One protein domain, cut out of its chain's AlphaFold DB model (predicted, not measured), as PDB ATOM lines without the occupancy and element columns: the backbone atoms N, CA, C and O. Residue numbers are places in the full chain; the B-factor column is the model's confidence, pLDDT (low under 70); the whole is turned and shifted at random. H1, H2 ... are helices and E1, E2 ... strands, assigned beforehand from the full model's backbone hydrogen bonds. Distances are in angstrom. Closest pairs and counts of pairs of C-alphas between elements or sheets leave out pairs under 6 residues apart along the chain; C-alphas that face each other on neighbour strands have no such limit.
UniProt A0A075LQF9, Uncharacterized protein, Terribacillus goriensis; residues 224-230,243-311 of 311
ATOM      1  N   PRO A 224      24.924 -29.712  17.935       80.31
ATOM      2  CA  PRO A 224      25.157 -29.635  19.382       80.31
ATOM      3  C   PRO A 224      26.266 -28.684  19.839       80.31
ATOM      4  O   PRO A 224      26.145 -28.020  20.867       80.31
ATOM      5  N   SER A 225      27.361 -28.606  19.079       79.12
ATOM      6  CA  SER A 225      28.477 -27.707  19.396       79.12
ATOM      7  C   SER A 225      28.114 -26.229  19.232       79.12
ATOM      8  O   SER A 225      28.566 -25.403  20.024       79.12
ATOM      9  N   ILE A 226      27.294 -25.897  18.233       84.69
ATOM     10  CA  ILE A 226      26.860 -24.528  17.955       84.69
ATOM     11  C   ILE A 226      25.737 -24.139  18.914       84.69
ATOM     12  O   ILE A 226      25.803 -23.075  19.525       84.69
ATOM     13  N   GLU A 227      24.761 -25.024  19.129       86.06
ATOM     14  CA  GLU A 227      23.683 -24.803  20.094       86.06
ATOM     15  C   GLU A 227      24.244 -24.556  21.503       86.06
ATOM     16  O   GLU A 227      23.914 -23.554  22.140       86.06
ATOM     17  N   GLY A 228      25.162 -25.411  21.972       85.25
ATOM     18  CA  GLY A 228      25.794 -25.260  23.285       85.25
ATOM     19  C   GLY A 228      26.544 -23.935  23.438       85.25
ATOM     20  O   GLY A 228      26.463 -23.287  24.484       85.25
ATOM     21  N   LEU A 229      27.219 -23.490  22.376       87.50
ATOM     22  CA  LEU A 229      27.890 -22.196  22.336       87.50
ATOM     23  C   LEU A 229      26.897 -21.027  22.406       87.50
ATOM     24  O   LEU A 229      27.104 -20.103  23.193       87.50
ATOM     25  N   LEU A 230      25.811 -21.074  21.632       90.62
ATOM     26  CA  LEU A 230      24.759 -20.055  21.649       90.62
ATOM     27  C   LEU A 230      24.102 -19.964  23.032       90.62
ATOM     28  O   LEU A 230      23.940 -18.871  23.574       90.62
ATOM     29  N   ARG A 243      25.235  -7.932  31.607       92.31
ATOM     30  CA  ARG A 243      24.158  -7.357  30.808       92.31
ATOM     31  C   ARG A 243      24.011  -5.846  30.950       92.31
ATOM     32  O   ARG A 243      23.262  -5.282  30.178       92.31
ATOM     33  N   LYS A 244      24.641  -5.188  31.932       93.56
ATOM     34  CA  LYS A 244      24.408  -3.767  32.267       93.56
ATOM     35  C   LYS A 244      25.577  -2.857  31.896       93.56
ATOM     36  O   LYS A 244      26.735  -3.267  31.898       93.56
ATOM     37  N   GLY A 245      25.269  -1.576  31.701       91.44
ATOM     38  CA  GLY A 245      26.245  -0.521  31.439       91.44
ATOM     39  C   GLY A 245      26.822  -0.580  30.027       91.44
ATOM     40  O   GLY A 245      27.970  -0.174  29.837       91.44
ATOM     41  N   ILE A 246      26.069  -1.115  29.065       93.88
ATOM     42  CA  ILE A 246      26.417  -1.149  27.642       93.88
ATOM     43  C   ILE A 246      26.033   0.195  27.021       93.88
ATOM     44  O   ILE A 246      24.959   0.357  26.458       93.88
ATOM     45  N   ASN A 247      26.913   1.182  27.176       91.44
ATOM     46  CA  ASN A 247      26.689   2.567  26.749       91.44
ATOM     47  C   ASN A 247      27.455   2.957  25.473       91.44
ATOM     48  O   ASN A 247      27.469   4.119  25.076       91.44
ATOM     49  N   SER A 248      28.163   2.006  24.862       91.81
ATOM     50  CA  SER A 248      28.915   2.218  23.626       91.81
ATOM     51  C   SER A 248      29.216   0.895  22.926       91.81
ATOM     52  O   SER A 248      29.396  -0.143  23.574       91.81
ATOM     53  N   LEU A 249      29.385   0.953  21.601       92.69
ATOM     54  CA  LEU A 249      29.834  -0.181  20.787       92.69
ATOM     55  C   LEU A 249      31.184  -0.742  21.265       92.69
ATOM     56  O   LEU A 249      31.391  -1.952  21.257       92.69
ATOM     57  N   ALA A 250      32.103   0.119  21.714       93.50
ATOM     58  CA  ALA A 250      33.410  -0.299  22.224       93.50
ATOM     59  C   ALA A 250      33.287  -1.190  23.469       93.50
ATOM     60  O   ALA A 250      33.994  -2.189  23.594       93.50
ATOM     61  N   LYS A 251      32.354  -0.862  24.369       93.12
ATOM     62  CA  LYS A 251      32.108  -1.660  25.570       93.12
ATOM     63  C   LYS A 251      31.435  -2.992  25.252       93.12
ATOM     64  O   LYS A 251      31.803  -4.005  25.841       93.12
ATOM     65  N   LEU A 252      30.514  -3.006  24.288       93.38
ATOM     66  CA  LEU A 252      29.926  -4.248  23.794       93.38
ATOM     67  C   LEU A 252      30.985  -5.160  23.154       93.38
ATOM     68  O   LEU A 252      31.038  -6.342  23.475       93.38
ATOM     69  N   LYS A 253      31.869  -4.604  22.314       94.06
ATOM     70  CA  LYS A 253      33.005  -5.332  21.721       94.06
ATOM     71  C   LYS A 253      33.895  -5.961  22.787       94.06
ATOM     72  O   LYS A 253      34.186  -7.147  22.705       94.06
ATOM     73  N   HIS A 254      34.279  -5.185  23.800       93.12
ATOM     74  CA  HIS A 254      35.076  -5.695  24.915       93.12
ATOM     75  C   HIS A 254      34.398  -6.888  25.596       93.12
ATOM     76  O   HIS A 254      35.028  -7.921  25.780       93.12
ATOM     77  N   LEU A 255      33.104  -6.768  25.911       94.19
ATOM     78  CA  LEU A 255      32.349  -7.844  26.551       94.19
ATOM     79  C   LEU A 255      32.291  -9.114  25.687       94.19
ATOM     80  O   LEU A 255      32.450 -10.216  26.203       94.19
ATOM     81  N   ILE A 256      32.075  -8.970  24.377       93.19
ATOM     82  CA  ILE A 256      32.053 -10.103  23.442       93.19
ATOM     83  C   ILE A 256      33.423 -10.787  23.378       93.19
ATOM     84  O   ILE A 256      33.490 -12.010  23.455       93.19
ATOM     85  N   PHE A 257      34.515 -10.024  23.309       92.75
ATOM     86  CA  PHE A 257      35.872 -10.580  23.245       92.75
ATOM     87  C   PHE A 257      36.370 -11.173  24.573       92.75
ATOM     88  O   PHE A 257      37.270 -12.011  24.575       92.75
ATOM     89  N   GLU A 258      35.776 -10.799  25.707       93.19
ATOM     90  CA  GLU A 258      36.030 -11.455  26.996       93.19
ATOM     91  C   GLU A 258      35.328 -12.813  27.135       93.19
ATOM     92  O   GLU A 258      35.691 -13.605  28.014       93.19
ATOM     93  N   PHE A 259      34.331 -13.109  26.297       92.75
ATOM     94  CA  PHE A 259      33.660 -14.400  26.333       92.75
ATOM     95  C   PHE A 259      34.607 -15.521  25.898       92.75
ATOM     96  O   PHE A 259      35.265 -15.464  24.858       92.75
ATOM     97  N   THR A 260      34.638 -16.588  26.694       89.69
ATOM     98  CA  THR A 260      35.405 -17.795  26.393       89.69
ATOM     99  C   THR A 260      34.553 -19.020  26.695       89.69
ATOM    100  O   THR A 260      33.860 -19.063  27.715       89.69
ATOM    101  N   PHE A 261      34.603 -20.015  25.813       86.62
ATOM    102  CA  PHE A 261      33.878 -21.270  25.974       86.62
ATOM    103  C   PHE A 261      34.817 -22.455  25.752       86.62
ATOM    104  O   PHE A 261      35.275 -22.697  24.637       86.62
ATOM    105  N   ALA A 262      35.136 -23.182  26.822       83.06
ATOM    106  CA  ALA A 262      35.976 -24.371  26.747       83.06
ATOM    107  C   ALA A 262      35.119 -25.604  26.435       83.06
ATOM    108  O   ALA A 262      34.309 -26.019  27.261       83.06
ATOM    109  N   PHE A 263      35.322 -26.204  25.263       75.38
ATOM    110  CA  PHE A 263      34.719 -27.493  24.910       75.38
ATOM    111  C   PHE A 263      35.428 -28.649  25.627       75.38
ATOM    112  O   PHE A 263      34.795 -29.629  26.005       75.38
ATOM    113  N   ASN A 264      36.748 -28.536  25.806       74.69
ATOM    114  CA  ASN A 264      37.588 -29.450  26.581       74.69
ATOM    115  C   ASN A 264      38.918 -28.758  26.947       74.69
ATOM    116  O   ASN A 264      39.148 -27.610  26.573       74.69
ATOM    117  N   GLU A 265      39.824 -29.458  27.640       75.75
ATOM    118  CA  GLU A 265      41.132 -28.912  28.057       75.75
ATOM    119  C   GLU A 265      42.000 -28.383  26.900       75.75
ATOM    120  O   GLU A 265      42.900 -27.575  27.124       75.75
ATOM    121  N   LYS A 266      41.757 -28.839  25.667       78.06
ATOM    122  CA  LYS A 266      42.550 -28.509  24.474       78.06
ATOM    123  C   LYS A 266      41.823 -27.591  23.493       78.06
ATOM    124  O   LYS A 266      42.458 -27.098  22.566       78.06
ATOM    125  N   SER A 267      40.522 -27.373  23.671       78.44
ATOM    126  CA  SER A 267      39.680 -26.616  22.746       78.44
ATOM    127  C   SER A 267      38.886 -25.562  23.502       78.44
ATOM    128  O   SER A 267      37.990 -25.873  24.290       78.44
ATOM    129  N   THR A 268      39.239 -24.300  23.272       83.50
ATOM    130  CA  THR A 268      38.521 -23.131  23.780       83.50
ATOM    131  C   THR A 268      38.161 -22.242  22.609       83.50
ATOM    132  O   THR A 268      39.042 -21.834  21.855       83.50
ATOM    133  N   LEU A 269      36.883 -21.912  22.488       80.25
ATOM    134  CA  LEU A 269      36.406 -20.913  21.553       80.25
ATOM    135  C   LEU A 269      36.422 -19.541  22.214       80.25
ATOM    136  O   LEU A 269      35.988 -19.370  23.360       80.25
ATOM    137  N   LYS A 270      36.946 -18.572  21.471       84.69
ATOM    138  CA  LYS A 270      36.940 -17.149  21.790       84.69
ATOM    139  C   LYS A 270      36.575 -16.396  20.521       84.69
ATOM    140  O   LYS A 270      36.871 -16.878  19.433       84.69
ATOM    141  N   PHE A 271      35.952 -15.242  20.680       84.81
ATOM    142  CA  PHE A 271      35.799 -14.304  19.577       84.81
ATOM    143  C   PHE A 271      37.123 -13.555  19.393       84.81
ATOM    144  O   PHE A 271      37.656 -13.040  20.379       84.81
ATOM    145  N   ASP A 272      37.649 -13.501  18.169       81.31
ATOM    146  CA  ASP A 272      38.831 -12.710  17.828       81.31
ATOM    147  C   ASP A 272      38.413 -11.449  17.052       81.31
ATOM    148  O   ASP A 272      37.397 -11.414  16.359       81.31
ATOM    149  N   ALA A 273      39.189 -10.376  17.173       81.62
ATOM    150  CA  ALA A 273      38.979  -9.173  16.380       81.62
ATOM    151  C   ALA A 273      39.188  -9.416  14.873       81.62
ATOM    152  O   ALA A 273      38.617  -8.679  14.069       81.62
ATOM    153  N   ASP A 274      39.979 -10.428  14.504       83.50
ATOM    154  CA  ASP A 274      40.276 -10.761  13.109       83.50
ATOM    155  C   ASP A 274      39.133 -11.526  12.412       83.50
ATOM    156  O   ASP A 274      38.990 -11.420  11.192       83.50
ATOM    157  N   ASP A 275      38.300 -12.264  13.160       85.75
ATOM    158  CA  ASP A 275      37.241 -13.138  12.620       85.75
ATOM    159  C   ASP A 275      35.812 -12.751  13.038       85.75
ATOM    160  O   ASP A 275      34.833 -13.298  12.526       85.75
ATOM    161  N   THR A 276      35.672 -11.788  13.954       90.00
ATOM    162  CA  THR A 276      34.383 -11.386  14.512       90.00
ATOM    163  C   THR A 276      34.088  -9.922  14.218       90.00
ATOM    164  O   THR A 276      34.750  -8.998  14.696       90.00
ATOM    165  N   ASN A 277      33.000  -9.692  13.491       92.25
ATOM    166  CA  ASN A 277      32.503  -8.357  13.210       92.25
ATOM    167  C   ASN A 277      31.384  -7.981  14.188       92.25
ATOM    168  O   ASN A 277      30.358  -8.656  14.259       92.25
ATOM    169  N   VAL A 278      31.568  -6.876  14.915       93.56
ATOM    170  CA  VAL A 278      30.538  -6.281  15.780       93.56
ATOM    171  C   VAL A 278      30.131  -4.936  15.195       93.56
ATOM    172  O   VAL A 278      30.940  -3.999  15.151       93.56
ATOM    173  N   THR A 279      28.876  -4.843  14.769       93.75
ATOM    174  CA  THR A 279      28.315  -3.687  14.064       93.75
ATOM    175  C   THR A 279      27.084  -3.152  14.773       93.75
ATOM    176  O   THR A 279      26.298  -3.900  15.347       93.75
ATOM    177  N   GLU A 280      26.914  -1.837  14.738       94.62
ATOM    178  CA  GLU A 280      25.664  -1.194  15.128       94.62
ATOM    179  C   GLU A 280      24.698  -1.265  13.943       94.62
ATOM    180  O   GLU A 280      25.029  -0.826  12.842       94.62
ATOM    181  N   MET A 281      23.533  -1.879  14.153       92.69
ATOM    182  CA  MET A 281      22.502  -2.023  13.122       92.69
ATOM    183  C   MET A 281      21.496  -0.874  13.197       92.69
ATOM    184  O   MET A 281      21.068  -0.353  12.169       92.69
ATOM    185  N   ASN A 282      21.116  -0.493  14.418       93.25
ATOM    186  CA  ASN A 282      20.300   0.673  14.749       93.25
ATOM    187  C   ASN A 282      20.538   1.071  16.220       93.25
ATOM    188  O   ASN A 282      21.344   0.441  16.900       93.25
ATOM    189  N   GLU A 283      19.804   2.075  16.714       91.06
ATOM    190  CA  GLU A 283      19.964   2.639  18.067       91.06
ATOM    191  C   GLU A 283      19.884   1.608  19.207       91.06
ATOM    192  O   GLU A 283      20.423   1.845  20.284       91.06
ATOM    193  N   THR A 284      19.211   0.472  18.992       94.31
ATOM    194  CA  THR A 284      18.984  -0.548  20.030       94.31
ATOM    195  C   THR A 284      19.417  -1.951  19.615       94.31
ATOM    196  O   THR A 284      19.206  -2.904  20.366       94.31
ATOM    197  N   GLU A 285      20.004  -2.121  18.428       96.44
ATOM    198  CA  GLU A 285      20.391  -3.431  17.909       96.44
ATOM    199  C   GLU A 285      21.825  -3.448  17.396       96.44
ATOM    200  O   GLU A 285      22.248  -2.613  16.593       96.44
ATOM    201  N   TYR A 286      22.547  -4.478  17.822       96.38
ATOM    202  CA  TYR A 286      23.936  -4.710  17.464       96.38
ATOM    203  C   TYR A 286      24.091  -6.108  16.873       96.38
ATOM    204  O   TYR A 286      23.661  -7.094  17.473       96.38
ATOM    205  N   GLY A 287      24.714  -6.198  15.704       95.50
ATOM    206  CA  GLY A 287      25.045  -7.460  15.056       95.50
ATOM    207  C   GLY A 287      26.415  -7.952  15.505       95.50
ATOM    208  O   GLY A 287      27.369  -7.174  15.505       95.50
ATOM    209  N   VAL A 288      26.519  -9.233  15.850       93.94
ATOM    210  CA  VAL A 288      27.794  -9.935  16.053       93.94
ATOM    211  C   VAL A 288      27.822 -11.112  15.090       93.94
ATOM    212  O   VAL A 288      26.944 -11.971  15.149       93.94
ATOM    213  N   SER A 289      28.799 -11.147  14.195       91.62
ATOM    214  CA  SER A 289      28.917 -12.194  13.177       91.62
ATOM    215  C   SER A 289      30.341 -12.718  13.086       91.62
ATOM    216  O   SER A 289      31.279 -11.920  13.086       91.62
ATOM    217  N   ASN A 290      30.483 -14.029  12.933       87.31
ATOM    218  CA  ASN A 290      31.721 -14.706  12.551       87.31
ATOM    219  C   ASN A 290      31.412 -15.792  11.503       87.31
ATOM    220  O   ASN A 290      30.280 -15.896  11.025       87.31
ATOM    221  N   ASP A 291      32.400 -16.623  11.171       83.00
ATOM    222  CA  ASP A 291      32.250 -17.712  10.194       83.00
ATOM    223  C   ASP A 291      31.206 -18.774  10.592       83.00
ATOM    224  O   ASP A 291      30.703 -19.509   9.739       83.00
ATOM    225  N   TYR A 292      30.857 -18.861  11.878       79.94
ATOM    226  CA  TYR A 292      29.962 -19.886  12.407       79.94
ATOM    227  C   TYR A 292      28.510 -19.423  12.477       79.94
ATOM    228  O   TYR A 292      27.624 -20.206  12.145       79.94
ATOM    229  N   PHE A 293      28.247 -18.191  12.923       86.00
ATOM    230  CA  PHE A 293      26.893 -17.670  13.125       86.00
ATOM    231  C   PHE A 293      26.826 -16.144  13.110       86.00
ATOM    232  O   PHE A 293      27.811 -15.442  13.337       86.00
ATOM    233  N   THR A 294      25.610 -15.638  12.908       91.31
ATOM    234  CA  THR A 294      25.254 -14.242  13.170       91.31
ATOM    235  C   THR A 294      24.236 -14.187  14.301       91.31
ATOM    236  O   THR A 294      23.246 -14.916  14.296       91.31
ATOM    237  N   ILE A 295      24.465 -13.308  15.272       95.12
ATOM    238  CA  ILE A 295      23.497 -12.970  16.316       95.12
ATOM    239  C   ILE A 295      23.169 -11.482  16.283       95.12
ATOM    240  O   ILE A 295      23.974 -10.647  15.867       95.12
ATOM    241  N   VAL A 296      21.980 -11.156  16.777       96.81
ATOM    242  CA  VAL A 296      21.533  -9.790  17.032       96.81
ATOM    243  C   VAL A 296      21.296  -9.628  18.525       96.81
ATOM    244  O   VAL A 296      20.562 -10.403  19.144       96.81
ATOM    245  N   LEU A 297      21.923  -8.608  19.100       96.88
ATOM    246  CA  LEU A 297      21.769  -8.203  20.488       96.88
ATOM    247  C   LEU A 297      20.854  -6.991  20.551       96.88
ATOM    248  O   LEU A 297      21.134  -5.981  19.911       96.88
ATOM    249  N   HIS A 298      19.792  -7.088  21.346       96.69
ATOM    250  CA  HIS A 298      18.944  -5.948  21.661       96.69
ATOM    251  C   HIS A 298      19.422  -5.309  22.964       96.69
ATOM    252  O   HIS A 298      19.421  -5.959  24.017       96.69
ATOM    253  N   VAL A 299      19.847  -4.052  22.883       96.06
ATOM    254  CA  VAL A 299      20.329  -3.257  24.009       96.06
ATOM    255  C   VAL A 299      19.392  -2.074  24.189       96.06
ATOM    256  O   VAL A 299      19.210  -1.273  23.280       96.06
ATOM    257  N   ASP A 300      18.818  -1.963  25.378       95.44
ATOM    258  CA  ASP A 300      17.924  -0.872  25.745       95.44
ATOM    259  C   ASP A 300      18.258  -0.397  27.159       95.44
ATOM    260  O   ASP A 300      18.518  -1.209  28.051       95.44
ATOM    261  N   ASN A 301      18.255   0.921  27.371       94.00
ATOM    262  CA  ASN A 301      18.619   1.545  28.646       94.00
ATOM    263  C   ASN A 301      19.972   1.044  29.194       94.00
ATOM    264  O   ASN A 301      20.093   0.680  30.365       94.00
ATOM    265  N   GLU A 302      20.982   0.986  28.318       94.31
ATOM    266  CA  GLU A 302      22.324   0.450  28.597       94.31
ATOM    267  C   GLU A 302      22.334  -1.010  29.093       94.31
ATOM    268  O   GLU A 302      23.288  -1.448  29.746       94.31
ATOM    269  N   GLU A 303      21.281  -1.782  28.812       95.50
ATOM    270  CA  GLU A 303      21.135  -3.167  29.244       95.50
ATOM    271  C   GLU A 303      20.853  -4.105  28.064       95.50
ATOM    272  O   GLU A 303      19.939  -3.866  27.279       95.50
ATOM    273  N   ILE A 304      21.596  -5.210  27.958       95.81
ATOM    274  CA  ILE A 304      21.301  -6.300  27.020       95.81
ATOM    275  C   ILE A 304      19.998  -6.962  27.470       95.81
ATOM    276  O   ILE A 304      19.949  -7.628  28.509       95.81
ATOM    277  N   LYS A 305      18.936  -6.774  26.685       94.94
ATOM    278  CA  LYS A 305      17.610  -7.342  26.948       94.94
ATOM    279  C   LYS A 305      17.476  -8.748  26.390       94.94
ATOM    280  O   LYS A 305      16.873  -9.601  27.035       94.94
ATOM    281  N   SER A 306      18.045  -8.993  25.212       94.94
ATOM    282  CA  SER A 306      17.948 -10.287  24.543       94.94
ATOM    283  C   SER A 306      19.029 -10.495  23.491       94.94
ATOM    284  O   SER A 306      19.576  -9.537  22.943       94.94
ATOM    285  N   MET A 307      19.244 -11.762  23.150       95.81
ATOM    286  CA  MET A 307      20.029 -12.214  22.007       95.81
ATOM    287  C   MET A 307      19.146 -13.085  21.115       95.81
ATOM    288  O   MET A 307      18.374 -13.884  21.636       95.81
ATOM    289  N   ARG A 308      19.264 -12.961  19.794       95.56
ATOM    290  CA  ARG A 308      18.648 -13.885  18.829       95.56
ATOM    291  C   ARG A 308      19.650 -14.285  17.756       95.56
ATOM    292  O   ARG A 308      20.538 -13.498  17.435       95.56
ATOM    293  N   VAL A 309      19.501 -15.484  17.207       94.38
ATOM    294  CA  VAL A 309      20.248 -15.927  16.020       94.38
ATOM    295  C   VAL A 309      19.632 -15.284  14.780       94.38
ATOM    296  O   VAL A 309      18.428 -15.037  14.759       94.38
ATOM    297  N   LYS A 310      20.454 -14.988  13.774       92.38
ATOM    298  CA  LYS A 310      20.031 -14.492  12.464       92.38
ATOM    299  C   LYS A 310      20.625 -15.380  11.367       92.38
ATOM    300  O   LYS A 310      21.833 -15.649  11.398       92.38
ATOM    301  N   HIS A 311      19.782 -15.845  10.446       84.00
ATOM    302  CA  HIS A 311      20.179 -16.674   9.303       84.00
ATOM    303  C   HIS A 311      20.783 -15.842   8.172       84.00
ATOM    304  O   HIS A 311      20.349 -14.683   7.956       84.00
TER     305      HIS A 311
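What this domain is: This is residues 224 to 230 and 243 to 311 of the 311 residues of an uncharacterized protein of Terribacillus goriensis (UniProt A0A075LQF9). A strongly twisted sheet of four strands, E3 to E6, has the helix H2 slantwise over one face, and past the end of H2 the small hairpin E1 and E2 lengthens the domain. The short helix H1 is beside E1. The printed part has 76 residues, with two named helices and six named strands in the order H1 H2 E1 E2 E3 E4 E5 E6; the larger sheet runs E3 E4 E5 E6, antiparallel, and the class is mixed. The whole is compact, with a radius of gyration of the C-alphas of 12.7 A, and spans 38 by 24 by 22 A.

How they stand to each other: Start at H1, residues 224 to 230: its closest C-alpha pair with E1, residues 260 to 264, is Leu 229 and Phe 261, 7.1 A. H2, residues 249 to 258, is on the sheet of E3, residues 277 to 282, E4, 285 to 289, E5, 294 to 300, and E6, 303 to 310, a meander, each strand the antiparallel neighbour of the one before. Its height over the sheet is 8.6 A, and it lies over E4, slantwise at 41 degrees on the local plane. Its closest C-alpha pair with E3 is Lys 253 and Val 278, 6.5 A. E1 forms a hairpin with E2, residues 267 to 270; look for N 261 and O 269, 2.9 A, within hydrogen-bond range. Such pairs in the larger sheet are N 279 and O 287, N 286 and O 297, and N 298 and O 306, each 2.9 A. In H1 and H2 every O i to N i+4 pair is within range.

Where its parts are: Find C-alpha 224 at (25.157, -29.635, 19.382), where H1 begins its 9.9 A; H2 covers 14.3 A from C-alpha 249. E1 measures 11.9 A, E2 9.9 A, E3 15.3 A, E4 13.1 A and E5 19.8 A; E6, 20.3 A, ends at C-alpha 310, (20.031, -14.492, 12.464).

The domain as a whole: The farthest C-alphas, Glu 265 and Glu 283, are 39.3 A apart. Residues 231 to 242 are cut out, a C-alpha gap of 15.7 A from 230 to 243. Of the links printed whole, none is long. No printed residue is under 70 in pLDDT.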